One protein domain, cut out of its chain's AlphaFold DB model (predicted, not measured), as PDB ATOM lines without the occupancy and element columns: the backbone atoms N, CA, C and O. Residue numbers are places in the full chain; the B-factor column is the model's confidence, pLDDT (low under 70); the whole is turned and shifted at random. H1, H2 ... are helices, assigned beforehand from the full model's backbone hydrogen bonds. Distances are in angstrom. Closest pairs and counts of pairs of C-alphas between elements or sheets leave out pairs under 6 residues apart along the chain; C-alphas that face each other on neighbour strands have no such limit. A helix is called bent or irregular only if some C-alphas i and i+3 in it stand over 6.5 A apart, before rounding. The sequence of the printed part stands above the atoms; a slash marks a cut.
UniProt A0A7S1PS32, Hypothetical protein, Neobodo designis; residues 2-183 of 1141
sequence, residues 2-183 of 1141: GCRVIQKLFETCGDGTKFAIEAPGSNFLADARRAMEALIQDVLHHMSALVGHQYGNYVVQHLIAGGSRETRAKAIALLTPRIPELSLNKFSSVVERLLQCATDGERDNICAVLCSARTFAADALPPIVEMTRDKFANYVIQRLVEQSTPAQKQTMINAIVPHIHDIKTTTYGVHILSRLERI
ATOM      1  N   GLY A   2     -11.500 -13.893  23.592       78.38
ATOM      2  CA  GLY A   2     -12.176 -12.684  23.060       78.38
ATOM      3  C   GLY A   2     -13.717 -12.710  23.049       78.38
ATOM      4  O   GLY A   2     -14.347 -11.806  23.592       78.38
ATOM      5  N   CYS A   3     -14.339 -13.789  22.558       80.31
ATOM      6  CA  CYS A   3     -15.801 -13.954  22.578       80.31
ATOM      7  C   CYS A   3     -16.422 -13.830  23.986       80.31
ATOM      8  O   CYS A   3     -17.488 -13.239  24.129       80.31
ATOM      9  N   ARG A   4     -15.750 -14.324  25.037       76.00
ATOM     10  CA  ARG A   4     -16.208 -14.231  26.437       76.00
ATOM     11  C   ARG A   4     -16.104 -12.803  26.981       76.00
ATOM     12  O   ARG A   4     -16.938 -12.413  27.789       76.00
ATOM     13  N   VAL A   5     -15.140 -12.008  26.503       82.00
ATOM     14  CA  VAL A   5     -15.038 -10.571  26.825       82.00
ATOM     15  C   VAL A   5     -16.187  -9.800  26.178       82.00
ATOM     16  O   VAL A   5     -16.879  -9.062  26.872       82.00
ATOM     17  N   ILE A   6     -16.460 -10.024  24.886       81.62
ATOM     18  CA  ILE A   6     -17.581  -9.386  24.169       81.62
ATOM     19  C   ILE A   6     -18.928  -9.790  24.794       81.62
ATOM     20  O   ILE A   6     -19.765  -8.933  25.065       81.62
ATOM     21  N   GLN A   7     -19.111 -11.078  25.109       78.56
ATOM     22  CA  GLN A   7     -20.272 -11.564  25.858       78.56
ATOM     23  C   GLN A   7     -20.419 -10.822  27.194       78.56
ATOM     24  O   GLN A   7     -21.499 -10.309  27.489       78.56
ATOM     25  N   LYS A   8     -19.340 -10.717  27.987       77.44
ATOM     26  CA  LYS A   8     -19.408 -10.068  29.300       77.44
ATOM     27  C   LYS A   8     -19.701  -8.575  29.189       77.44
ATOM     28  O   LYS A   8     -20.498  -8.075  29.974       77.44
ATOM     29  N   LEU A   9     -19.150  -7.896  28.181       77.19
ATOM     30  CA  LEU A   9     -19.478  -6.508  27.849       77.19
ATOM     31  C   LEU A   9     -20.974  -6.334  27.544       77.19
ATOM     32  O   LEU A   9     -21.587  -5.398  28.056       77.19
ATOM     33  N   PHE A  10     -21.601  -7.252  26.802       76.00
ATOM     34  CA  PHE A  10     -23.055  -7.220  26.592       76.00
ATOM     35  C   PHE A  10     -23.843  -7.494  27.891       76.00
ATOM     36  O   PHE A  10     -24.805  -6.779  28.171       76.00
ATOM     37  N   GLU A  11     -23.413  -8.435  28.742       71.25
ATOM     38  CA  GLU A  11     -24.029  -8.690  30.063       71.25
ATOM     39  C   GLU A  11     -23.930  -7.485  31.029       71.25
ATOM     40  O   GLU A  11     -24.854  -7.217  31.812       71.25
ATOM     41  N   THR A  12     -22.806  -6.757  31.022       67.12
ATOM     42  CA  THR A  12     -22.552  -5.636  31.947       67.12
ATOM     43  C   THR A  12     -23.052  -4.294  31.429       67.12
ATOM     44  O   THR A  12     -23.409  -3.444  32.244       67.12
ATOM     45  N   CYS A  13     -23.083  -4.089  30.110       63.50
ATOM     46  CA  CYS A  13     -23.290  -2.772  29.497       63.50
ATOM     47  C   CYS A  13     -24.463  -2.698  28.504       63.50
ATOM     48  O   CYS A  13     -24.804  -1.587  28.099       63.50
ATOM     49  N   GLY A  14     -25.080  -3.824  28.115       57.00
ATOM     50  CA  GLY A  14     -26.183  -3.849  27.140       57.00
ATOM     51  C   GLY A  14     -27.413  -3.058  27.601       57.00
ATOM     52  O   GLY A  14     -27.935  -2.225  26.861       57.00
ATOM     53  N   ASP A  15     -27.809  -3.229  28.865       54.31
ATOM     54  CA  ASP A  15     -28.750  -2.325  29.528       54.31
ATOM     55  C   ASP A  15     -28.020  -1.056  29.991       54.31
ATOM     56  O   ASP A  15     -27.375  -1.017  31.045       54.31
ATOM     57  N   GLY A  16     -28.178   0.027  29.222       51.28
ATOM     58  CA  GLY A  16     -27.575   1.345  29.475       51.28
ATOM     59  C   GLY A  16     -28.023   2.060  30.764       51.28
ATOM     60  O   GLY A  16     -27.722   3.247  30.928       51.28
ATOM     61  N   THR A  17     -28.735   1.356  31.650       47.12
ATOM     62  CA  THR A  17     -29.166   1.748  33.001       47.12
ATOM     63  C   THR A  17     -28.122   1.427  34.077       47.12
ATOM     64  O   THR A  17     -28.017   2.178  35.044       47.12
ATOM     65  N   LYS A  18     -27.300   0.373  33.912       46.16
ATOM     66  CA  LYS A  18     -26.283  -0.040  34.911       46.16
ATOM     67  C   LYS A  18     -25.194   1.012  35.168       46.16
ATOM     68  O   LYS A  18     -24.552   0.985  36.210       46.16
ATOM     69  N   PHE A  19     -25.022   1.965  34.253       48.00
ATOM     70  CA  PHE A  19     -24.097   3.096  34.381       48.00
ATOM     71  C   PHE A  19     -24.644   4.292  35.191       48.00
ATOM     72  O   PHE A  19     -23.982   5.323  35.274       48.00
ATOM     73  N   ALA A  20     -25.836   4.193  35.788       43.81
ATOM     74  CA  ALA A  20     -26.461   5.273  36.557       43.81
ATOM     75  C   ALA A  20     -25.921   5.406  38.004       43.81
ATOM     76  O   ALA A  20     -26.695   5.417  38.960       43.81
ATOM     77  N   ILE A  21     -24.599   5.521  38.165       47.25
ATOM     78  CA  ILE A  21     -23.937   5.936  39.417       47.25
ATOM     79  C   ILE A  21     -22.965   7.080  39.083       47.25
ATOM     80  O   ILE A  21     -22.311   7.072  38.043       47.25
ATOM     81  N   GLU A  22     -22.958   8.125  39.910       42.25
ATOM     82  CA  GLU A  22     -22.618   9.483  39.469       42.25
ATOM     83  C   GLU A  22     -21.116   9.812  39.397       42.25
ATOM     84  O   GLU A  22     -20.354   9.572  40.330       42.25
ATOM     85  N   ALA A  23     -20.731  10.525  38.332       41.59
ATOM     86  CA  ALA A  23     -19.531  11.361  38.278       41.59
ATOM     87  C   ALA A  23     -19.812  12.610  37.408       41.59
ATOM     88  O   ALA A  23     -19.666  12.551  36.179       41.59
ATOM     89  N   PRO A  24     -20.263  13.739  37.995       45.00
ATOM     90  CA  PRO A  24     -20.667  14.916  37.225       45.00
ATOM     91  C   PRO A  24     -19.497  15.533  36.442       45.00
ATOM     92  O   PRO A  24     -18.519  15.985  37.032       45.00
ATOM     93  N   GLY A  25     -19.623  15.600  35.112       55.50
ATOM     94  CA  GLY A  25     -18.696  16.339  34.240       55.50
ATOM     95  C   GLY A  25     -17.753  15.511  33.357       55.50
ATOM     96  O   GLY A  25     -16.888  16.104  32.719       55.50
ATOM     97  N   SER A  26     -17.905  14.183  33.273       58.59
ATOM     98  CA  SER A  26     -17.136  13.353  32.326       58.59
ATOM     99  C   SER A  26     -17.979  12.877  31.131       58.59
ATOM    100  O   SER A  26     -19.108  12.421  31.297       58.59
ATOM    101  N   ASN A  27     -17.406  12.924  29.921       66.06
ATOM    102  CA  ASN A  27     -18.021  12.361  28.706       66.06
ATOM    103  C   ASN A  27     -17.959  10.823  28.647       66.06
ATOM    104  O   ASN A  27     -18.521  10.227  27.732       66.06
ATOM    105  N   PHE A  28     -17.333  10.178  29.636       67.06
ATOM    106  CA  PHE A  28     -17.063   8.739  29.687       67.06
ATOM    107  C   PHE A  28     -18.285   7.870  29.345       67.06
ATOM    108  O   PHE A  28     -18.161   6.902  28.603       67.06
ATOM    109  N   LEU A  29     -19.484   8.246  29.807       63.41
ATOM    110  CA  LEU A  29     -20.722   7.514  29.505       63.41
ATOM    111  C   LEU A  29     -21.190   7.641  28.046       63.41
ATOM    112  O   LEU A  29     -21.854   6.737  27.545       63.41
ATOM    113  N   ALA A  30     -20.867   8.739  27.360       67.12
ATOM    114  CA  ALA A  30     -21.150   8.912  25.937       67.12
ATOM    115  C   ALA A  30     -20.121   8.166  25.074       67.12
ATOM    116  O   ALA A  30     -20.494   7.495  24.112       67.12
ATOM    117  N   ASP A  31     -18.841   8.223  25.450       73.44
ATOM    118  CA  ASP A  31     -17.769   7.542  24.719       73.44
ATOM    119  C   ASP A  31     -17.842   6.012  24.891       73.44
ATOM    120  O   ASP A  31     -17.710   5.282  23.911       73.44
ATOM    121  N   ALA A  32     -18.182   5.516  26.088       69.06
ATOM    122  CA  ALA A  32     -18.450   4.093  26.327       69.06
ATOM    123  C   ALA A  32     -19.677   3.581  25.549       69.06
ATOM    124  O   ALA A  32     -19.656   2.460  25.040       69.06
ATOM    125  N   ARG A  33     -20.731   4.401  25.401       71.50
ATOM    126  CA  ARG A  33     -21.888   4.070  24.548       71.50
ATOM    127  C   ARG A  33     -21.496   4.002  23.073       71.50
ATOM    128  O   ARG A  33     -21.794   2.998  22.440       71.50
ATOM    129  N   ARG A  34     -20.744   4.984  22.560       77.56
ATOM    130  CA  ARG A  34     -20.223   4.968  21.179       77.56
ATOM    131  C   ARG A  34     -19.344   3.740  20.904       77.56
ATOM    132  O   ARG A  34     -19.460   3.139  19.842       77.56
ATOM    133  N   ALA A  35     -18.488   3.350  21.851       78.00
ATOM    134  CA  ALA A  35     -17.656   2.150  21.727       78.00
ATOM    135  C   ALA A  35     -18.491   0.854  21.711       78.00
ATOM    136  O   ALA A  35     -18.214  -0.047  20.922       78.00
ATOM    137  N   MET A  36     -19.544   0.776  22.534       80.19
ATOM    138  CA  MET A  36     -20.489  -0.347  22.526       80.19
ATOM    139  C   MET A  36     -21.299  -0.409  21.224       80.19
ATOM    140  O   MET A  36     -21.505  -1.487  20.676       80.19
ATOM    141  N   GLU A  37     -21.736   0.741  20.706       81.62
ATOM    142  CA  GLU A  37     -22.445   0.849  19.426       81.62
ATOM    143  C   GLU A  37     -21.572   0.373  18.257       81.62
ATOM    144  O   GLU A  37     -22.064  -0.390  17.430       81.62
ATOM    145  N   ALA A  38     -20.285   0.743  18.219       83.56
ATOM    146  CA  ALA A  38     -19.331   0.243  17.225       83.56
ATOM    147  C   ALA A  38     -19.172  -1.288  17.307       83.56
ATOM    148  O   ALA A  38     -19.452  -1.980  16.332       83.56
ATOM    149  N   LEU A  39     -18.871  -1.822  18.498       86.62
ATOM    150  CA  LEU A  39     -18.732  -3.266  18.734       86.62
ATOM    151  C   LEU A  39     -19.991  -4.061  18.332       86.62
ATOM    152  O   LEU A  39     -19.899  -5.191  17.854       86.62
ATOM    153  N   ILE A  40     -21.180  -3.477  18.503       86.88
ATOM    154  CA  ILE A  40     -22.446  -4.071  18.056       86.88
ATOM    155  C   ILE A  40     -22.552  -4.109  16.522       86.88
ATOM    156  O   ILE A  40     -23.065  -5.097  15.995       86.88
ATOM    157  N   GLN A  41     -22.069  -3.091  15.798       87.00
ATOM    158  CA  GLN A  41     -22.023  -3.128  14.328       87.00
ATOM    159  C   GLN A  41     -21.015  -4.167  13.826       87.00
ATOM    160  O   GLN A  41     -21.351  -4.930  12.924       87.00
ATOM    161  N   ASP A  42     -19.835  -4.268  14.443       90.44
ATOM    162  CA  ASP A  42     -18.805  -5.244  14.056       90.44
ATOM    163  C   ASP A  42     -19.312  -6.689  14.238       90.44
ATOM    164  O   ASP A  42     -19.175  -7.538  13.353       90.44
ATOM    165  N   VAL A  43     -19.996  -6.967  15.356       89.69
ATOM    166  CA  VAL A  43     -20.630  -8.274  15.616       89.69
ATOM    167  C   VAL A  43     -21.808  -8.547  14.669       89.69
ATOM    168  O   VAL A  43     -22.024  -9.705  14.307       89.69
ATOM    169  N   LEU A  44     -22.559  -7.525  14.236       89.75
ATOM    170  CA  LEU A  44     -23.586  -7.669  13.192       89.75
ATOM    171  C   LEU A  44     -22.962  -7.964  11.818       89.75
ATOM    172  O   LEU A  44     -23.460  -8.834  11.107       89.75
ATOM    173  N   HIS A  45     -21.866  -7.292  11.464       92.56
ATOM    174  CA  HIS A  45     -21.160  -7.470  10.194       92.56
ATOM    175  C   HIS A  45     -20.562  -8.882  10.072       92.56
ATOM    176  O   HIS A  45     -20.801  -9.579   9.087       92.56
ATOM    177  N   HIS A  46     -19.880  -9.363  11.116       91.75
ATOM    178  CA  HIS A  46     -19.281 -10.705  11.140       91.75
ATOM    179  C   HIS A  46     -20.238 -11.822  11.606       91.75
ATOM    180  O   HIS A  46     -19.812 -12.966  11.792       91.75
ATOM    181  N   MET A  47     -21.537 -11.538  11.777       88.88
ATOM    182  CA  MET A  47     -22.517 -12.475  12.350       88.88
ATOM    183  C   MET A  47     -22.580 -13.826  11.620       88.88
ATOM    184  O   MET A  47     -22.709 -14.866  12.266       88.88
ATOM    185  N   SER A  48     -22.439 -13.817  10.290       84.81
ATOM    186  CA  SER A  48     -22.489 -15.021   9.447       84.81
ATOM    187  C   SER A  48     -21.337 -16.004   9.732       84.81
ATOM    188  O   SER A  48     -21.531 -17.218   9.671       84.81
ATOM    189  N   ALA A  49     -20.159 -15.499  10.112       86.31
ATOM    190  CA  ALA A  49     -19.031 -16.325  10.549       86.31
ATOM    191  C   ALA A  49     -19.140 -16.678  12.043       86.31
ATOM    192  O   ALA A  49     -18.960 -17.830  12.437       86.31
ATOM    193  N   LEU A  50     -19.508 -15.702  12.884       88.88
ATOM    194  CA  LEU A  50     -19.633 -15.895  14.331       88.88
ATOM    195  C   LEU A  50     -20.660 -16.974  14.699       88.88
ATOM    196  O   LEU A  50     -20.419 -17.720  15.644       88.88
ATOM    197  N   VAL A  51     -21.772 -17.093  13.966       88.88
ATOM    198  CA  VAL A  51     -22.826 -18.073  14.279       88.88
ATOM    199  C   VAL A  51     -22.370 -19.531  14.116       88.88
ATOM    200  O   VAL A  51     -22.814 -20.385  14.878       88.88
ATOM    201  N   GLY A  52     -21.437 -19.800  13.194       83.81
ATOM    202  CA  GLY A  52     -20.794 -21.108  13.014       83.81
ATOM    203  C   GLY A  52     -19.548 -21.322  13.886       83.81
ATOM    204  O   GLY A  52     -18.937 -22.387  13.841       83.81
ATOM    205  N   HIS A  53     -19.144 -20.330  14.683       85.81
ATOM    206  CA  HIS A  53     -17.970 -20.431  15.545       85.81
ATOM    207  C   HIS A  53     -18.342 -20.957  16.941       85.81
ATOM    208  O   HIS A  53     -19.270 -20.461  17.591       85.81
ATOM    209  N   GLN A  54     -17.558 -21.913  17.452       80.38
ATOM    210  CA  GLN A  54     -17.795 -22.605  18.731       80.38
ATOM    211  C   GLN A  54     -17.972 -21.677  19.946       80.38
ATOM    212  O   GLN A  54     -18.741 -22.002  20.845       80.38
ATOM    213  N   TYR A  55     -17.357 -20.488  19.937       82.81
ATOM    214  CA  TYR A  55     -17.595 -19.450  20.952       82.81
ATOM    215  C   TYR A  55     -18.328 -18.208  20.419       82.81
ATOM    216  O   TYR A  55     -18.852 -17.418  21.203       82.81
ATOM    217  N   GLY A  56     -18.381 -18.016  19.096       85.50
ATOM    218  CA  GLY A  56     -19.046 -16.866  18.470       85.50
ATOM    219  C   GLY A  56     -20.569 -16.969  18.532       85.50
ATOM    220  O   GLY A  56     -21.245 -15.966  18.762       85.50
ATOM    221  N   ASN A  57     -21.107 -18.188  18.443       88.06
ATOM    222  CA  ASN A  57     -22.544 -18.443  18.523       88.06
ATOM    223  C   ASN A  57     -23.145 -17.931  19.850       88.06
ATOM    224  O   ASN A  57     -24.239 -17.371  19.854       88.06
ATOM    225  N   TYR A  58     -22.404 -18.013  20.963       86.19
ATOM    226  CA  TYR A  58     -22.833 -17.462  22.251       86.19
ATOM    227  C   TYR A  58     -22.874 -15.930  22.248       86.19
ATOM    228  O   TYR A  58     -23.796 -15.356  22.826       86.19
ATOM    229  N   VAL A  59     -21.941 -15.256  21.564       88.44
ATOM    230  CA  VAL A  59     -21.968 -13.791  21.388       88.44
ATOM    231  C   VAL A  59     -23.214 -13.376  20.606       88.44
ATOM    232  O   VAL A  59     -23.935 -12.475  21.034       88.44
ATOM    233  N   VAL A  60     -23.524 -14.091  19.518       89.69
ATOM    234  CA  VAL A  60     -24.743 -13.886  18.718       89.69
ATOM    235  C   VAL A  60     -26.005 -14.121  19.562       89.69
ATOM    236  O   VAL A  60     -26.906 -13.284  19.557       89.69
ATOM    237  N   GLN A  61     -26.056 -15.189  20.369       89.50
ATOM    238  CA  GLN A  61     -27.172 -15.438  21.294       89.50
ATOM    239  C   GLN A  61     -27.365 -14.315  22.327       89.50
ATOM    240  O   GLN A  61     -28.507 -13.947  22.609       89.50
ATOM    241  N   HIS A  62     -26.284 -13.755  22.881       85.56
ATOM    242  CA  HIS A  62     -26.370 -12.657  23.851       85.56
ATOM    243  C   HIS A  62     -26.779 -11.339  23.187       85.56
ATOM    244  O   HIS A  62     -27.575 -10.601  23.764       85.56
ATOM    245  N   LEU A  63     -26.332 -11.079  21.953       86.44
ATOM    246  CA  LEU A  63     -26.792  -9.931  21.168       86.44
ATOM    247  C   LEU A  63     -28.290 -10.030  20.827       86.44
ATOM    248  O   LEU A  63     -29.006  -9.035  20.903       86.44
ATOM    249  N   ILE A  64     -28.791 -11.225  20.501       86.50
ATOM    250  CA  ILE A  64     -30.226 -11.459  20.278       86.50
ATOM    251  C   ILE A  64     -31.013 -11.239  21.582       86.50
ATOM    252  O   ILE A  64     -32.001 -10.499  21.589       86.50
ATOM    253  N   ALA A  65     -30.566 -11.843  22.689       83.56
ATOM    254  CA  ALA A  65     -31.277 -11.821  23.969       83.56
ATOM    255  C   ALA A  65     -31.286 -10.440  24.650       83.56
ATOM    256  O   ALA A  65     -32.345  -9.969  25.056       83.56
ATOM    257  N   GLY A  66     -30.116  -9.803  24.775       76.44
ATOM    258  CA  GLY A  66     -29.919  -8.541  25.500       76.44
ATOM    259  C   GLY A  66     -29.776  -7.301  24.613       76.44
ATOM    260  O   GLY A  66     -29.696  -6.190  25.130       76.44
ATOM    261  N   GLY A  67     -29.731  -7.454  23.287       77.50
ATOM    262  CA  GLY A  67     -29.622  -6.324  22.367       77.50
ATOM    263  C   GLY A  67     -30.887  -5.465  22.306       77.50
ATOM    264  O   GLY A  67     -32.007  -5.915  22.589       77.50
ATOM    265  N   SER A  68     -30.704  -4.217  21.863       81.81
ATOM    266  CA  SER A  68     -31.812  -3.293  21.598       81.81
ATOM    267  C   SER A  68     -32.817  -3.895  20.605       81.81
ATOM    268  O   SER A  68     -32.476  -4.774  19.809       81.81
ATOM    269  N   ARG A  69     -34.062  -3.399  20.599       80.44
ATOM    270  CA  ARG A  69     -35.093  -3.876  19.659       80.44
ATOM    271  C   ARG A  69     -34.646  -3.766  18.194       80.44
ATOM    272  O   ARG A  69     -34.953  -4.655  17.410       80.44
ATOM    273  N   GLU A  70     -33.907  -2.716  17.843       82.12
ATOM    274  CA  GLU A  70     -33.373  -2.521  16.491       82.12
ATOM    275  C   GLU A  70     -32.199  -3.471  16.196       82.12
ATOM    276  O   GLU A  70     -32.158  -4.096  15.137       82.12
ATOM    277  N   THR A  71     -31.279  -3.638  17.152       84.62
ATOM    278  CA  THR A  71     -30.149  -4.579  17.059       84.62
ATOM    279  C   THR A  71     -30.634  -6.013  16.852       84.62
ATOM    280  O   THR A  71     -30.148  -6.709  15.961       84.62
ATOM    281  N   ARG A  72     -31.630  -6.446  17.637       88.00
ATOM    282  CA  ARG A  72     -32.239  -7.774  17.516       88.00
ATOM    283  C   ARG A  72     -32.971  -7.952  16.189       88.00
ATOM    284  O   ARG A  72     -32.775  -8.986  15.564       88.00
ATOM    285  N   ALA A  73     -33.748  -6.968  15.735       87.38
ATOM    286  CA  ALA A  73     -34.431  -7.055  14.442       87.38
ATOM    287  C   ALA A  73     -33.435  -7.222  13.277       87.38
ATOM    288  O   ALA A  73     -33.649  -8.051  12.394       87.38
ATOM    289  N   LYS A  74     -32.297  -6.508  13.312       88.75
ATOM    290  CA  LYS A  74     -31.200  -6.685  12.340       88.75
ATOM    291  C   LYS A  74     -30.575  -8.081  12.425       88.75
ATOM    292  O   LYS A  74     -30.425  -8.730  11.397       88.75
ATOM    293  N   ALA A  75     -30.272  -8.570  13.630       89.00
ATOM    294  CA  ALA A  75     -29.725  -9.916  13.834       89.00
ATOM    295  C   ALA A  75     -30.678 -11.027  13.344       89.00
ATOM    296  O   ALA A  75     -30.251 -11.962  12.670       89.00
ATOM    297  N   ILE A  76     -31.979 -10.901  13.629       90.25
ATOM    298  CA  ILE A  76     -33.022 -11.811  13.137       90.25
ATOM    299  C   ILE A  76     -33.075 -11.778  11.607       90.25
ATOM    300  O   ILE A  76     -33.045 -12.838  10.983       90.25
ATOM    301  N   ALA A  77     -33.115 -10.593  10.993       90.00
ATOM    302  CA  ALA A  77     -33.185 -10.454   9.538       90.00
ATOM    303  C   ALA A  77     -31.963 -11.061   8.824       90.00
ATOM    304  O   ALA A  77     -32.134 -11.755   7.825       90.00
ATOM    305  N   LEU A  78     -30.754 -10.862   9.365       91.00
ATOM    306  CA  LEU A  78     -29.511 -11.436   8.830       91.00
ATOM    307  C   LEU A  78     -29.470 -12.970   8.927       91.00
ATOM    308  O   LEU A  78     -28.974 -13.627   8.016       91.00
ATOM    309  N   LEU A  79     -29.982 -13.547  10.018       91.44
ATOM    310  CA  LEU A  79     -29.940 -14.996  10.247       91.44
ATOM    311  C   LEU A  79     -31.119 -15.755   9.625       91.44
ATOM    312  O   LEU A  79     -30.975 -16.943   9.347       91.44
ATOM    313  N   THR A  80     -32.260 -15.101   9.378       90.94
ATOM    314  CA  THR A  80     -33.486 -15.754   8.875       90.94
ATOM    315  C   THR A  80     -33.266 -16.607   7.612       90.94
ATOM    316  O   THR A  80     -33.726 -17.749   7.614       90.94
ATOM    317  N   PRO A  81     -32.515 -16.165   6.580       89.25
ATOM    318  CA  PRO A  81     -32.228 -16.996   5.404       89.25
ATOM    319  C   PRO A  81     -31.425 -18.272   5.703       89.25
ATOM    320  O   PRO A  81     -31.566 -19.259   4.987       89.25
ATOM    321  N   ARG A  82     -30.601 -18.278   6.763       88.62
ATOM    322  CA  ARG A  82     -29.757 -19.421   7.163       88.62
ATOM    323  C   ARG A  82     -30.393 -20.310   8.237       88.62
ATOM    324  O   ARG A  82     -29.797 -21.309   8.626       88.62
ATOM    325  N   ILE A  83     -31.609 -20.008   8.705       89.62
ATOM    326  CA  ILE A  83     -32.313 -20.840   9.698       89.62
ATOM    327  C   ILE A  83     -32.429 -22.325   9.285       89.62
ATOM    328  O   ILE A  83     -32.193 -23.159  10.161       89.62
ATOM    329  N   PRO A  84     -32.716 -22.694   8.017       88.38
ATOM    330  CA  PRO A  84     -32.668 -24.090   7.566       88.38
ATOM    331  C   PRO A  84     -31.328 -24.782   7.859       88.38
ATOM    332  O   PRO A  84     -31.282 -25.798   8.547       88.38
ATOM    333  N   GLU A  85     -30.230 -24.181   7.401       87.94
ATOM    334  CA  GLU A  85     -28.859 -24.684   7.547       87.94
ATOM    335  C   GLU A  85     -28.446 -24.800   9.025       87.94
ATOM    336  O   GLU A  85     -27.930 -25.828   9.461       87.94
ATOM    337  N   LEU A  86     -28.723 -23.756   9.813       87.81
ATOM    338  CA  LEU A  86     -28.376 -23.680  11.233       87.81
ATOM    339  C   LEU A  86     -29.232 -24.601  12.113       87.81
ATOM    340  O   LEU A  86     -28.816 -24.940  13.218       87.81
ATOM    341  N   SER A  87     -30.414 -25.022  11.654       88.00
ATOM    342  CA  SER A  87     -31.263 -25.961  12.399       88.00
ATOM    343  C   SER A  87     -30.754 -27.400  12.323       88.00
ATOM    344  O   SER A  87     -30.911 -28.141  13.290       88.00
ATOM    345  N   LEU A  88     -30.131 -27.776  11.203       84.56
ATOM    346  CA  LEU A  88     -29.651 -29.132  10.900       84.56
ATOM    347  C   LEU A  88     -28.231 -29.411  11.437       84.56
ATOM    348  O   LEU A  88     -27.601 -30.399  11.061       84.56
ATOM    349  N   ASN A  89     -27.684 -28.535  12.288       84.44
ATOM    350  CA  ASN A  89     -26.311 -28.640  12.783       84.44
ATOM    351  C   ASN A  89     -26.180 -28.302  14.284       84.44
ATOM    352  O   ASN A  89     -27.140 -27.921  14.956       84.44
ATOM    353  N   LYS A  90     -24.960 -28.433  14.825       77.69
ATOM    354  CA  LYS A  90     -24.652 -28.250  16.259       77.69
ATOM    355  C   LYS A  90     -24.870 -26.827  16.811       77.69
ATOM    356  O   LYS A  90     -24.735 -26.626  18.016       77.69
ATOM    357  N   PHE A  91     -25.205 -25.849  15.968       83.00
ATOM    358  CA  PHE A  91     -25.471 -24.453  16.338       83.00
ATOM    359  C   PHE A  91     -26.973 -24.108  16.370       83.00
ATOM    360  O   PHE A  91     -27.340 -22.942  16.544       83.00
ATOM    361  N   SER A  92     -27.855 -25.110  16.282       84.19
ATOM    362  CA  SER A  92     -29.319 -24.956  16.329       84.19
ATOM    363  C   SER A  92     -29.847 -24.252  17.593       84.19
ATOM    364  O   SER A  92     -30.909 -23.626  17.563       84.19
ATOM    365  N   SER A  93     -29.062 -24.229  18.674       86.25
ATOM    366  CA  SER A  93     -29.310 -23.433  19.885       86.25
ATOM    367  C   SER A  93     -29.404 -21.917  19.626       86.25
ATOM    368  O   SER A  93     -30.137 -21.213  20.329       86.25
ATOM    369  N   VAL A  94     -28.737 -21.395  18.587       89.12
ATOM    370  CA  VAL A  94     -28.906 -19.996  18.159       89.12
ATOM    371  C   VAL A  94     -30.287 -19.788  17.544       89.12
ATOM    372  O   VAL A  94     -30.940 -18.794  17.857       89.12
ATOM    373  N   VAL A  95     -30.763 -20.734  16.729       89.75
ATOM    374  CA  VAL A  95     -32.112 -20.693  16.142       89.75
ATOM    375  C   VAL A  95     -33.171 -20.780  17.242       89.75
ATOM    376  O   VAL A  95     -34.116 -19.993  17.250       89.75
ATOM    377  N   GLU A  96     -32.982 -21.648  18.240       91.19
ATOM    378  CA  GLU A  96     -33.850 -21.679  19.422       91.19
ATOM    379  C   GLU A  96     -33.900 -20.334  20.159       91.19
ATOM    380  O   GLU A  96     -34.981 -19.910  20.577       91.19
ATOM    381  N   ARG A  97     -32.754 -19.661  20.346       90.06
ATOM    382  CA  ARG A  97     -32.694 -18.343  20.999       90.06
ATOM    383  C   ARG A  97     -33.374 -17.265  20.155       90.06
ATOM    384  O   ARG A  97     -34.115 -16.446  20.692       90.06
ATOM    385  N   LEU A  98     -33.152 -17.291  18.844       90.00
ATOM    386  CA  LEU A  98     -33.775 -16.402  17.866       90.00
ATOM    387  C   LEU A  98     -35.307 -16.517  17.944       90.00
ATOM    388  O   LEU A  98     -35.987 -15.507  18.117       90.00
ATOM    389  N   LEU A  99     -35.843 -17.741  17.951       88.69
ATOM    390  CA  LEU A  99     -37.281 -18.015  18.072       88.69
ATOM    391  C   LEU A  99     -37.905 -17.572  19.405       88.69
ATOM    392  O   LEU A  99     -39.080 -17.214  19.424       88.69
ATOM    393  N   GLN A 100     -37.145 -17.583  20.506       89.25
ATOM    394  CA  GLN A 100     -37.600 -17.074  21.812       89.25
ATOM    395  C   GLN A 100     -37.696 -15.543  21.857       89.25
ATOM    396  O   GLN A 100     -38.494 -15.001  22.617       89.25
ATOM    397  N   CYS A 101     -36.859 -14.841  21.089       87.44
ATOM    398  CA  CYS A 101     -36.742 -13.383  21.149       87.44
ATOM    399  C   CYS A 101     -37.428 -12.654  19.976       87.44
ATOM    400  O   CYS A 101     -37.623 -11.438  20.053       87.44
ATOM    401  N   ALA A 102     -37.793 -13.371  18.910       88.12
ATOM    402  CA  ALA A 102     -38.503 -12.848  17.746       88.12
ATOM    403  C   ALA A 102     -39.978 -12.528  18.044       88.12
ATOM    404  O   ALA A 102     -40.713 -13.340  18.612       88.12
ATOM    405  N   THR A 103     -40.435 -11.360  17.594       90.94
ATOM    406  CA  THR A 103     -41.851 -10.958  17.607       90.94
ATOM    407  C   THR A 103     -42.681 -11.764  16.607       90.94
ATOM    408  O   THR A 103     -42.144 -12.410  15.712       90.94
ATOM    409  N   ASP A 104     -44.008 -11.735  16.741       87.88
ATOM    410  CA  ASP A 104     -44.906 -12.583  15.945       87.88
ATOM    411  C   ASP A 104     -44.710 -12.389  14.430       87.88
ATOM    412  O   ASP A 104     -44.532 -13.376  13.724       87.88
ATOM    413  N   GLY A 105     -44.600 -11.140  13.960       86.56
ATOM    414  CA  GLY A 105     -44.326 -10.824  12.549       86.56
ATOM    415  C   GLY A 105     -42.902 -11.153  12.079       86.56
ATOM    416  O   GLY A 105     -42.677 -11.362  10.890       86.56
ATOM    417  N   GLU A 106     -41.929 -11.253  12.989       89.19
ATOM    418  CA  GLU A 106     -40.610 -11.814  12.663       89.19
ATOM    419  C   GLU A 106     -40.700 -13.343  12.528       89.19
ATOM    420  O   GLU A 106     -40.125 -13.913  11.602       89.19
ATOM    421  N   ARG A 107     -41.492 -14.012  13.384       91.31
ATOM    422  CA  ARG A 107     -41.754 -15.460  13.284       91.31
ATOM    423  C   ARG A 107     -42.573 -15.833  12.044       91.31
ATOM    424  O   ARG A 107     -42.372 -16.932  11.535       91.31
ATOM    425  N   ASP A 108     -43.400 -14.938  11.502       87.19
ATOM    426  CA  ASP A 108     -44.070 -15.140  10.204       87.19
ATOM    427  C   ASP A 108     -43.057 -15.281   9.050       87.19
ATOM    428  O   ASP A 108     -43.160 -16.220   8.258       87.19
ATOM    429  N   ASN A 109     -42.024 -14.428   8.997       87.38
ATOM    430  CA  ASN A 109     -40.954 -14.524   7.990       87.38
ATOM    431  C   ASN A 109     -40.148 -15.827   8.128       87.38
ATOM    432  O   ASN A 109     -39.819 -16.468   7.131       87.38
ATOM    433  N   ILE A 110     -39.872 -16.251   9.365       90.12
ATOM    434  CA  ILE A 110     -39.185 -17.521   9.645       90.12
ATOM    435  C   ILE A 110     -40.047 -18.709   9.194       90.12
ATOM    436  O   ILE A 110     -39.545 -19.624   8.543       90.12
ATOM    437  N   CYS A 111     -41.355 -18.685   9.475       87.62
ATOM    438  CA  CYS A 111     -42.286 -19.710   9.000       87.62
ATOM    439  C   CYS A 111     -42.359 -19.748   7.466       87.62
ATOM    440  O   CYS A 111     -42.445 -20.837   6.903       87.62
ATOM    441  N   ALA A 112     -42.283 -18.597   6.788       86.75
ATOM    442  CA  ALA A 112     -42.259 -18.532   5.327       86.75
ATOM    443  C   ALA A 112     -41.017 -19.225   4.736       86.75
ATOM    444  O   ALA A 112     -41.176 -20.071   3.861       86.75
ATOM    445  N   VAL A 113     -39.815 -18.949   5.263       88.19
ATOM    446  CA  VAL A 113     -38.559 -19.611   4.835       88.19
ATOM    447  C   VAL A 113     -38.562 -21.114   5.140       88.19
ATOM    448  O   VAL A 113     -38.066 -21.913   4.351       88.19
ATOM    449  N   LEU A 114     -39.142 -21.523   6.271       88.56
ATOM    450  CA  LEU A 114     -39.214 -22.935   6.661       88.56
ATOM    451  C   LEU A 114     -40.250 -23.747   5.865       88.56
ATOM    452  O   LEU A 114     -40.070 -24.952   5.692       88.56
ATOM    453  N   CYS A 115     -41.325 -23.109   5.393       87.00
ATOM    454  CA  CYS A 115     -42.415 -23.772   4.666       87.00
ATOM    455  C   CYS A 115     -42.348 -23.593   3.137       87.00
ATOM    456  O   CYS A 115     -43.129 -24.226   2.430       87.00
ATOM    457  N   SER A 116     -41.448 -22.757   2.608       81.38
ATOM    458  CA  SER A 116     -41.203 -22.647   1.165       81.38
ATOM    459  C   SER A 116     -40.409 -23.843   0.635       81.38
ATOM    460  O   SER A 116     -39.382 -24.199   1.209       81.38
ATOM    461  N   ALA A 117     -40.828 -24.415  -0.495       62.97
ATOM    462  CA  ALA A 117     -39.994 -25.343  -1.260       62.97
ATOM    463  C   ALA A 117     -38.784 -24.608  -1.873       62.97
ATOM    464  O   ALA A 117     -38.894 -23.436  -2.251       62.97
ATOM    465  N   ARG A 118     -37.631 -25.282  -1.987       62.16
ATOM    466  CA  ARG A 118     -36.431 -24.697  -2.614       62.16
ATOM    467  C   ARG A 118     -36.658 -24.575  -4.126       62.16
ATOM    468  O   ARG A 118     -36.994 -25.551  -4.784       62.16
ATOM    469  N   THR A 119     -36.460 -23.390  -4.696       51.66
ATOM    470  CA  THR A 119     -37.001 -23.003  -6.018       51.66
ATOM    471  C   THR A 119     -36.290 -23.586  -7.253       51.66
ATOM    472  O   THR A 119     -36.488 -23.062  -8.345       51.66
ATOM    473  N   PHE A 120     -35.458 -24.625  -7.109       51.75
ATOM    474  CA  PHE A 120     -34.545 -25.090  -8.172       51.75
ATOM    475  C   PHE A 120     -34.439 -26.615  -8.367       51.75
ATOM    476  O   PHE A 120     -33.694 -27.049  -9.240       51.75
ATOM    477  N   ALA A 121     -35.194 -27.437  -7.633       53.94
ATOM    478  CA  ALA A 121     -35.315 -28.871  -7.921       53.94
ATOM    479  C   ALA A 121     -36.766 -29.334  -7.730       53.94
ATOM    480  O   ALA A 121     -37.427 -28.904  -6.785       53.94
ATOM    481  N   ALA A 122     -37.260 -30.188  -8.632       52.91
ATOM    482  CA  ALA A 122     -38.671 -30.583  -8.687       52.91
ATOM    483  C   ALA A 122     -39.145 -31.327  -7.423       52.91
ATOM    484  O   ALA A 122     -40.287 -31.154  -7.002       52.91
ATOM    485  N   ASP A 123     -38.241 -32.083  -6.796       58.78
ATOM    486  CA  ASP A 123     -38.515 -32.958  -5.649       58.78
ATOM    487  C   ASP A 123     -38.011 -32.380  -4.309       58.78
ATOM    488  O   ASP A 123     -37.937 -33.084  -3.298       58.78
ATOM    489  N   ALA A 124     -37.638 -31.093  -4.272       66.75
ATOM    490  CA  ALA A 124     -37.087 -30.458  -3.075       66.75
ATOM    491  C   ALA A 124     -38.136 -30.293  -1.960       66.75
ATOM    492  O   ALA A 124     -39.025 -29.439  -2.028       66.75
ATOM    493  N   LEU A 125     -37.978 -31.069  -0.886       77.88
ATOM    494  CA  LEU A 125     -38.806 -30.970   0.314       77.88
ATOM    495  C   LEU A 125     -38.713 -29.568   0.962       77.88
ATOM    496  O   LEU A 125     -37.643 -28.951   0.958       77.88
ATOM    497  N   PRO A 126     -39.797 -29.060   1.580       85.00
ATOM    498  CA  PRO A 126     -39.725 -27.862   2.414       85.00
ATOM    499  C   PRO A 126     -38.752 -28.071   3.591       85.00
ATOM    500  O   PRO A 126     -38.806 -29.135   4.219       85.00
ATOM    501  N   PRO A 127     -37.924 -27.081   3.977       88.50
ATOM    502  CA  PRO A 127     -36.946 -27.232   5.059       88.50
ATOM    503  C   PRO A 127     -37.517 -27.732   6.389       88.50
ATOM    504  O   PRO A 127     -36.866 -28.492   7.100       88.50
ATOM    505  N   ILE A 128     -38.761 -27.371   6.723       87.81
ATOM    506  CA  ILE A 128     -39.435 -27.879   7.924       87.81
ATOM    507  C   ILE A 128     -39.633 -29.406   7.908       87.81
ATOM    508  O   ILE A 128     -39.620 -30.035   8.964       87.81
ATOM    509  N   VAL A 129     -39.771 -30.017   6.725       86.75
ATOM    510  CA  VAL A 129     -39.880 -31.473   6.551       86.75
ATOM    511  C   VAL A 129     -38.512 -32.131   6.722       86.75
ATOM    512  O   VAL A 129     -38.423 -33.121   7.449       86.75
ATOM    513  N   GLU A 130     -37.447 -31.554   6.152       85.94
ATOM    514  CA  GLU A 130     -36.053 -31.977   6.392       85.94
ATOM    515  C   GLU A 130     -35.750 -31.963   7.908       85.94
ATOM    516  O   GLU A 130     -35.347 -32.970   8.494       85.94
ATOM    517  N   MET A 131     -36.091 -30.857   8.578       88.25
ATOM    518  CA  MET A 131     -35.949 -30.665  10.027       88.25
ATOM    519  C   MET A 131     -36.775 -31.632  10.892       88.25
ATOM    520  O   MET A 131     -36.418 -31.862  12.045       88.25
ATOM    521  N   THR A 132     -37.865 -32.221  10.380       82.50
ATOM    522  CA  THR A 132     -38.617 -33.260  11.120       82.50
ATOM    523  C   THR A 132     -37.987 -34.654  11.051       82.50
ATOM    524  O   THR A 132     -38.444 -35.553  11.757       82.50
ATOM    525  N   ARG A 133     -36.949 -34.847  10.227       82.00
ATOM    526  CA  ARG A 133     -36.215 -36.118  10.081       82.00
ATOM    527  C   ARG A 133     -34.840 -36.090  10.770       82.00
ATOM    528  O   ARG A 133     -34.305 -37.149  11.089       82.00
ATOM    529  N   ASP A 134     -34.292 -34.900  11.023       84.06
ATOM    530  CA  ASP A 134     -32.967 -34.691  11.623       84.06
ATOM    531  C   ASP A 134     -32.937 -34.751  13.172       84.06
ATOM    532  O   ASP A 134     -33.912 -34.466  13.875       84.06
ATOM    533  N   LYS A 135     -31.761 -35.104  13.708       76.75
ATOM    534  CA  LYS A 135     -31.467 -35.248  15.141       76.75
ATOM    535  C   LYS A 135     -31.209 -33.922  15.870       76.75
ATOM    536  O   LYS A 135     -31.534 -33.830  17.055       76.75
ATOM    537  N   PHE A 136     -30.656 -32.903  15.204       74.38
ATOM    538  CA  PHE A 136     -30.369 -31.589  15.805       74.38
ATOM    539  C   PHE A 136     -31.589 -30.660  15.753       74.38
ATOM    540  O   PHE A 136     -31.920 -30.001  16.744       74.38
ATOM    541  N   ALA A 137     -32.307 -30.658  14.628       81.31
ATOM    542  CA  ALA A 137     -33.456 -29.790  14.386       81.31
ATOM    543  C   ALA A 137     -34.684 -30.111  15.260       81.31
ATOM    544  O   ALA A 137     -35.549 -29.254  15.444       81.31
ATOM    545  N   ASN A 138     -34.740 -31.299  15.869       77.75
ATOM    546  CA  ASN A 138     -35.771 -31.721  16.826       77.75
ATOM    547  C   ASN A 138     -36.057 -30.671  17.927       77.75
ATOM    548  O   ASN A 138     -37.216 -30.400  18.253       77.75
ATOM    549  N   TYR A 139     -35.017 -30.030  18.475       79.81
ATOM    550  CA  TYR A 139     -35.175 -28.977  19.488       79.81
ATOM    551  C   TYR A 139     -35.773 -27.689  18.899       79.81
ATOM    552  O   TYR A 139     -36.660 -27.082  19.503       79.81
ATOM    553  N   VAL A 140     -35.378 -27.321  17.676       85.81
ATOM    554  CA  VAL A 140     -35.930 -26.170  16.941       85.81
ATOM    555  C   VAL A 140     -37.404 -26.390  16.597       85.81
ATOM    556  O   VAL A 140     -38.220 -25.501  16.829       85.81
ATOM    557  N   ILE A 141     -37.777 -27.586  16.126       84.56
ATOM    558  CA  ILE A 141     -39.174 -27.974  15.869       84.56
ATOM    559  C   ILE A 141     -40.009 -27.878  17.152       84.56
ATOM    560  O   ILE A 141     -41.092 -27.292  17.137       84.56
ATOM    561  N   GLN A 142     -39.502 -28.366  18.290       80.00
ATOM    562  CA  GLN A 142     -40.184 -28.208  19.580       80.00
ATOM    563  C   GLN A 142     -40.312 -26.731  20.003       80.00
ATOM    564  O   GLN A 142     -41.364 -26.331  20.507       80.00
ATOM    565  N   ARG A 143     -39.304 -25.891  19.735       86.25
ATOM    566  CA  ARG A 143     -39.362 -24.453  20.041       86.25
ATOM    567  C   ARG A 143     -40.353 -23.694  19.150       86.25
ATOM    568  O   ARG A 143     -41.114 -22.876  19.669       86.25
ATOM    569  N   LEU A 144     -40.404 -23.992  17.848       85.25
ATOM    570  CA  LEU A 144     -41.414 -23.481  16.904       85.25
ATOM    571  C   LEU A 144     -42.831 -23.827  17.382       85.25
ATOM    572  O   LEU A 144     -43.696 -22.959  17.507       85.25
ATOM    573  N   VAL A 145     -43.044 -25.098  17.731       80.69
ATOM    574  CA  VAL A 145     -44.297 -25.613  18.296       80.69
ATOM    575  C   VAL A 145     -44.752 -24.831  19.531       80.69
ATOM    576  O   VAL A 145     -45.942 -24.539  19.673       80.69
ATOM    577  N   GLU A 146     -43.836 -24.466  20.422       83.31
ATOM    578  CA  GLU A 146     -44.176 -23.722  21.635       83.31
ATOM    579  C   GLU A 146     -44.461 -22.239  21.341       83.31
ATOM    580  O   GLU A 146     -45.505 -21.735  21.758       83.31
ATOM    581  N   GLN A 147     -43.608 -21.563  20.561       84.94
ATOM    582  CA  GLN A 147     -43.657 -20.101  20.373       84.94
ATOM    583  C   GLN A 147     -44.604 -19.607  19.260       84.94
ATOM    584  O   GLN A 147     -44.979 -18.432  19.245       84.94
ATOM    585  N   SER A 148     -45.009 -20.443  18.299       86.62
ATOM    586  CA  SER A 148     -45.821 -19.977  17.160       86.62
ATOM    587  C   SER A 148     -47.291 -19.687  17.494       86.62
ATOM    588  O   SER A 148     -47.914 -20.355  18.325       86.62
ATOM    589  N   THR A 149     -47.878 -18.709  16.801       88.44
ATOM    590  CA  THR A 149     -49.314 -18.375  16.876       88.44
ATOM    591  C   THR A 149     -50.180 -19.456  16.200       88.44
ATOM    592  O   THR A 149     -49.662 -20.226  15.391       88.44
ATOM    593  N   PRO A 150     -51.502 -19.546  16.458       84.06
ATOM    594  CA  PRO A 150     -52.368 -20.527  15.791       84.06
ATOM    595  C   PRO A 150     -52.348 -20.459  14.252       84.06
ATOM    596  O   PRO A 150     -52.467 -21.491  13.599       84.06
ATOM    597  N   ALA A 151     -52.141 -19.272  13.668       82.88
ATOM    598  CA  ALA A 151     -52.009 -19.103  12.219       82.88
ATOM    599  C   ALA A 151     -50.685 -19.686  11.692       82.88
ATOM    600  O   ALA A 151     -50.699 -20.525  10.796       82.88
ATOM    601  N   GLN A 152     -49.556 -19.326  12.314       88.06
ATOM    602  CA  GLN A 152     -48.230 -19.890  12.009       88.06
ATOM    603  C   GLN A 152     -48.216 -21.418  12.158       88.06
ATOM    604  O   GLN A 152     -47.665 -22.132  11.321       88.06
ATOM    605  N   LYS A 153     -48.881 -21.919  13.205       85.12
ATOM    606  CA  LYS A 153     -49.087 -23.348  13.462       85.12
ATOM    607  C   LYS A 153     -49.801 -24.018  12.290       85.12
ATOM    608  O   LYS A 153     -49.293 -25.013  11.788       85.12
ATOM    609  N   GLN A 154     -50.900 -23.446  11.793       83.19
ATOM    610  CA  GLN A 154     -51.599 -23.994  10.628       83.19
ATOM    611  C   GLN A 154     -50.732 -23.992   9.358       83.19
ATOM    612  O   GLN A 154     -50.754 -24.976   8.623       83.19
ATOM    613  N   THR A 155     -49.932 -22.948   9.115       84.62
ATOM    614  CA  THR A 155     -48.996 -22.898   7.973       84.62
ATOM    615  C   THR A 155     -47.971 -24.034   8.028       84.62
ATOM    616  O   THR A 155     -47.794 -24.746   7.042       84.62
ATOM    617  N   MET A 156     -47.356 -24.267   9.194       87.06
ATOM    618  CA  MET A 156     -46.406 -25.370   9.393       87.06
ATOM    619  C   MET A 156     -47.075 -26.748   9.287       87.06
ATOM    620  O   MET A 156     -46.535 -27.647   8.648       87.06
ATOM    621  N   ILE A 157     -48.275 -26.912   9.853       84.19
ATOM    622  CA  ILE A 157     -49.067 -28.149   9.740       84.19
ATOM    623  C   ILE A 157     -49.374 -28.456   8.267       84.19
ATOM    624  O   ILE A 157     -49.201 -29.596   7.842       84.19
ATOM    625  N   ASN A 158     -49.753 -27.455   7.467       84.25
ATOM    626  CA  ASN A 158     -50.035 -27.632   6.038       84.25
ATOM    627  C   ASN A 158     -48.803 -28.099   5.235       84.25
ATOM    628  O   ASN A 158     -48.974 -28.826   4.260       84.25
ATOM    629  N   ALA A 159     -47.587 -27.715   5.642       84.69
ATOM    630  CA  ALA A 159     -46.339 -28.169   5.020       84.69
ATOM    631  C   ALA A 159     -45.895 -29.568   5.496       84.69
ATOM    632  O   ALA A 159     -45.348 -30.340   4.714       84.69
ATOM    633  N   ILE A 160     -46.145 -29.921   6.762       85.31
ATOM    634  CA  ILE A 160     -45.733 -31.213   7.348       85.31
ATOM    635  C   ILE A 160     -46.706 -32.349   6.985       85.31
ATOM    636  O   ILE A 160     -46.268 -33.466   6.709       85.31
ATOM    637  N   VAL A 161     -48.020 -32.090   6.991       84.56
ATOM    638  CA  VAL A 161     -49.063 -33.129   6.847       84.56
ATOM    639  C   VAL A 161     -48.932 -33.996   5.583       84.56
ATOM    640  O   VAL A 161     -49.059 -35.214   5.730       84.56
ATOM    641  N   PRO A 162     -48.639 -33.454   4.380       85.94
ATOM    642  CA  PRO A 162     -48.453 -34.268   3.173       85.94
ATOM    643  C   PRO A 162     -47.349 -35.328   3.304       85.94
ATOM    644  O   PRO A 162     -47.474 -36.410   2.740       85.94
ATOM    645  N   HIS A 163     -46.314 -35.053   4.102       84.56
ATOM    646  CA  HIS A 163     -45.116 -35.888   4.241       84.56
ATOM    647  C   HIS A 163     -45.124 -36.788   5.488       84.56
ATOM    648  O   HIS A 163     -44.109 -37.403   5.809       84.56
ATOM    649  N   ILE A 164     -46.248 -36.905   6.209       83.31
ATOM    650  CA  ILE A 164     -46.333 -37.722   7.438       83.31
ATOM    651  C   ILE A 164     -45.914 -39.183   7.200       83.31
ATOM    652  O   ILE A 164     -45.303 -39.786   8.081       83.31
ATOM    653  N   HIS A 165     -46.206 -39.753   6.026       80.38
ATOM    654  CA  HIS A 165     -45.787 -41.117   5.684       80.38
ATOM    655  C   HIS A 165     -44.260 -41.243   5.574       80.38
ATOM    656  O   HIS A 165     -43.685 -42.136   6.190       80.38
ATOM    657  N   ASP A 166     -43.604 -40.309   4.890       77.44
ATOM    658  CA  ASP A 166     -42.144 -40.252   4.756       77.44
ATOM    659  C   ASP A 166     -41.448 -39.967   6.098       77.44
ATOM    660  O   ASP A 166     -40.353 -40.446   6.365       77.44
ATOM    661  N   ILE A 167     -42.069 -39.161   6.965       81.19
ATOM    662  CA  ILE A 167     -41.510 -38.817   8.280       81.19
ATOM    663  C   ILE A 167     -41.548 -40.045   9.209       81.19
ATOM    664  O   ILE A 167     -40.611 -40.255   9.985       81.19
ATOM    665  N   LYS A 168     -42.577 -40.904   9.094       79.38
ATOM    666  CA  LYS A 168     -42.702 -42.166   9.855       79.38
ATOM    667  C   LYS A 168     -41.602 -43.193   9.577       79.38
ATOM    668  O   LYS A 168     -41.399 -44.053  10.428       79.38
ATOM    669  N   THR A 169     -40.917 -43.148   8.433       77.69
ATOM    670  CA  THR A 169     -39.817 -44.094   8.156       77.69
ATOM    671  C   THR A 169     -38.545 -43.752   8.936       77.69
ATOM    672  O   THR A 169     -37.639 -44.574   9.020       77.69
ATOM    673  N   THR A 170     -38.483 -42.565   9.555       75.12
ATOM    674  CA  THR A 170     -37.320 -42.090  10.315       75.12
ATOM    675  C   THR A 170     -37.540 -42.180  11.827       75.12
ATOM    676  O   THR A 170     -38.579 -41.773  12.354       75.12
ATOM    677  N   THR A 171     -36.531 -42.661  12.557       71.75
ATOM    678  CA  THR A 171     -36.581 -42.846  14.021       71.75
ATOM    679  C   THR A 171     -36.905 -41.547  14.767       71.75
ATOM    680  O   THR A 171     -37.713 -41.539  15.697       71.75
ATOM    681  N   TYR A 172     -36.325 -40.423  14.331       72.81
ATOM    682  CA  TYR A 172     -36.585 -39.100  14.908       72.81
ATOM    683  C   TYR A 172     -37.982 -38.576  14.542       72.81
ATOM    684  O   TYR A 172     -38.695 -38.068  15.413       72.81
ATOM    685  N   GLY A 173     -38.417 -38.784  13.295       76.88
ATOM    686  CA  GLY A 173     -39.733 -38.376  12.811       76.88
ATOM    687  C   GLY A 173     -40.889 -39.030  13.565       76.88
ATOM    688  O   GLY A 173     -41.830 -38.336  13.947       76.88
ATOM    689  N   VAL A 174     -40.803 -40.323  13.896       76.38
ATOM    690  CA  VAL A 174     -41.817 -41.008  14.730       76.38
ATOM    691  C   VAL A 174     -41.960 -40.346  16.109       76.38
ATOM    692  O   VAL A 174     -43.079 -40.134  16.590       76.38
ATOM    693  N   HIS A 175     -40.847 -39.962  16.743       74.38
ATOM    694  CA  HIS A 175     -40.870 -39.264  18.032       74.38
ATOM    695  C   HIS A 175     -41.450 -37.846  17.929       74.38
ATOM    696  O   HIS A 175     -42.232 -37.446  18.799       74.38
ATOM    697  N   ILE A 176     -41.121 -37.109  16.863       75.44
ATOM    698  CA  ILE A 176     -41.669 -35.773  16.597       75.44
ATOM    699  C   ILE A 176     -43.176 -35.864  16.318       75.44
ATOM    700  O   ILE A 176     -43.952 -35.191  16.995       75.44
ATOM    701  N   LEU A 177     -43.631 -36.757  15.434       80.19
ATOM    702  CA  LEU A 177     -45.058 -36.961  15.143       80.19
ATOM    703  C   LEU A 177     -45.861 -37.316  16.405       80.19
ATOM    704  O   LEU A 177     -46.884 -36.689  16.677       80.19
ATOM    705  N   SER A 178     -45.372 -38.239  17.240       77.62
ATOM    706  CA  SER A 178     -46.029 -38.577  18.516       77.62
ATOM    707  C   SER A 178     -46.066 -37.389  19.501       77.62
ATOM    708  O   SER A 178     -47.024 -37.215  20.264       77.62
ATOM    709  N   ARG A 179     -45.058 -36.502  19.469       73.06
ATOM    710  CA  ARG A 179     -45.059 -35.246  20.240       73.06
ATOM    711  C   ARG A 179     -46.091 -34.244  19.712       73.06
ATOM    712  O   ARG A 179     -46.707 -33.574  20.546       73.06
ATOM    713  N   LEU A 180     -46.289 -34.171  18.392       76.25
ATOM    714  CA  LEU A 180     -47.269 -33.310  17.712       76.25
ATOM    715  C   LEU A 180     -48.720 -33.795  17.897       76.25
ATOM    716  O   LEU A 180     -49.614 -32.978  18.125       76.25
ATOM    717  N   GLU A 181     -48.972 -35.107  17.899       81.12
ATOM    718  CA  GLU A 181     -50.279 -35.669  18.282       81.12
ATOM    719  C   GLU A 181     -50.647 -35.303  19.726       81.12
ATOM    720  O   GLU A 181     -51.760 -34.857  20.005       81.12
ATOM    721  N   ARG A 182     -49.696 -35.457  20.661       75.81
ATOM    722  CA  ARG A 182     -49.923 -35.249  22.105       75.81
ATOM    723  C   ARG A 182     -50.288 -33.805  22.478       75.81
ATOM    724  O   ARG A 182     -50.763 -33.572  23.587       75.81
ATOM    725  N   ILE A 183     -50.067 -32.849  21.579       69.31
ATOM    726  CA  ILE A 183     -50.456 -31.435  21.727       69.31
ATOM    727  C   ILE A 183     -51.633 -31.031  20.822       69.31
ATOM    728  O   ILE A 183     -52.018 -29.866  20.830       69.31
TER     729      ILE A 183
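Overview. This is residues 2 to 183 of the 1141 residues of the protein "Hypothetical protein" of Neobodo designis (UniProt A0A7S1PS32). The domain is a rod of helices in two rows: H1, H4, H6, H9 and H11 make one row, H2, H5, H7 and H10 the other, and the chain folds back and forth between them. The short H3 packs on H4 and H5, the short H8 on H5, H7, H9 and H10, and residues 21 to 28, of which 28 belongs to H2, stick out at one end. The printed part has 182 residues with eleven named helices, H1 to H11 in order, and no named strand: all helix. It is only just loose, close to compact, with a radius of gyration of the C-alphas of 19.3 A and spans of 69 by 29 by 27 A.

Arrangement. H1, residues 2 to 13, touches H4, residues 56 to 66, the same way at 8 degrees, a shallow tilt; their closest C-alphas, of Gln 7 and Val 59, are 5.3 A apart. H2, residues 28 to 45, only just touches the hub H5, residues 69 to 87, with 3 pairs of C-alphas within 8 A, the closest those of Leu 44 and Ala 75 at 6.6 A. H3, residues 47 to 50, touches H4, closest at the C-alphas of Leu 50 and Gly 56, 4.3 A. H4 and H5 form a helical hairpin at a steep tilt of 42 degrees, closest at the C-alphas of Ile 64 and Arg 72, 5.0 A. H4 touches H6, residues 92 to 101, at the C-alphas of Gln 61 and Val 94, 5.8 A. H5 touches H7, residues 104 to 115, the same way, closest at the C-alphas of Thr 80 and Ile 110, 6.0 A. H8, residues 127 to 131, touches H7, closest at the C-alphas of Leu 114 and Ile 128, 5.1 A. H6 touches H9, residues 137 to 147, at a shallow tilt of 7 degrees, closest at the C-alphas of Glu 96 and Val 140, 5.5 A. H7 touches H10, residues 150 to 168, closest at the C-alphas of Cys 115 and Ala 159, 5.9 A. H10 and H11, residues 171 to 181, form a helical hairpin, closest at the C-alphas of Ile 167 and Gly 173, 4.9 A. H4, H5, H6, H7, H9, H10 and H11 make an up and down bundle, each running against the one before. Every O i to N i+4 pair is within hydrogen-bond range in H1, H2, H4, H6, H8 and H9, but 11 of 15 in H5 and in H10, 7 of 8 in H7 and 6 of 7 in H11; H3 is too short for one.

Along the chain. H1 begins at C-alpha 2, (-12.176, -12.684, 23.060). H2 is 25.7 A long, H5 23.6 A and H10 24.4 A. H5 and H10 are irregular: C-alphas 81 and 84 are 7.4 A apart, C-alphas 162 and 165 7.8 A. H11 ends at C-alpha 181, (-50.279, -35.669, 18.282).

Size, cuts and confidence. The C-alphas farthest apart, of Gly 25 and His 165, lie 69.6 A from each other. The printed part has no cut; the links H1 to H2 and H7 to H8 are long. The mean pLDDT of the printed part is 79.6, and residues 12 to 30, 32, 117 to 124 and 183 are under 70.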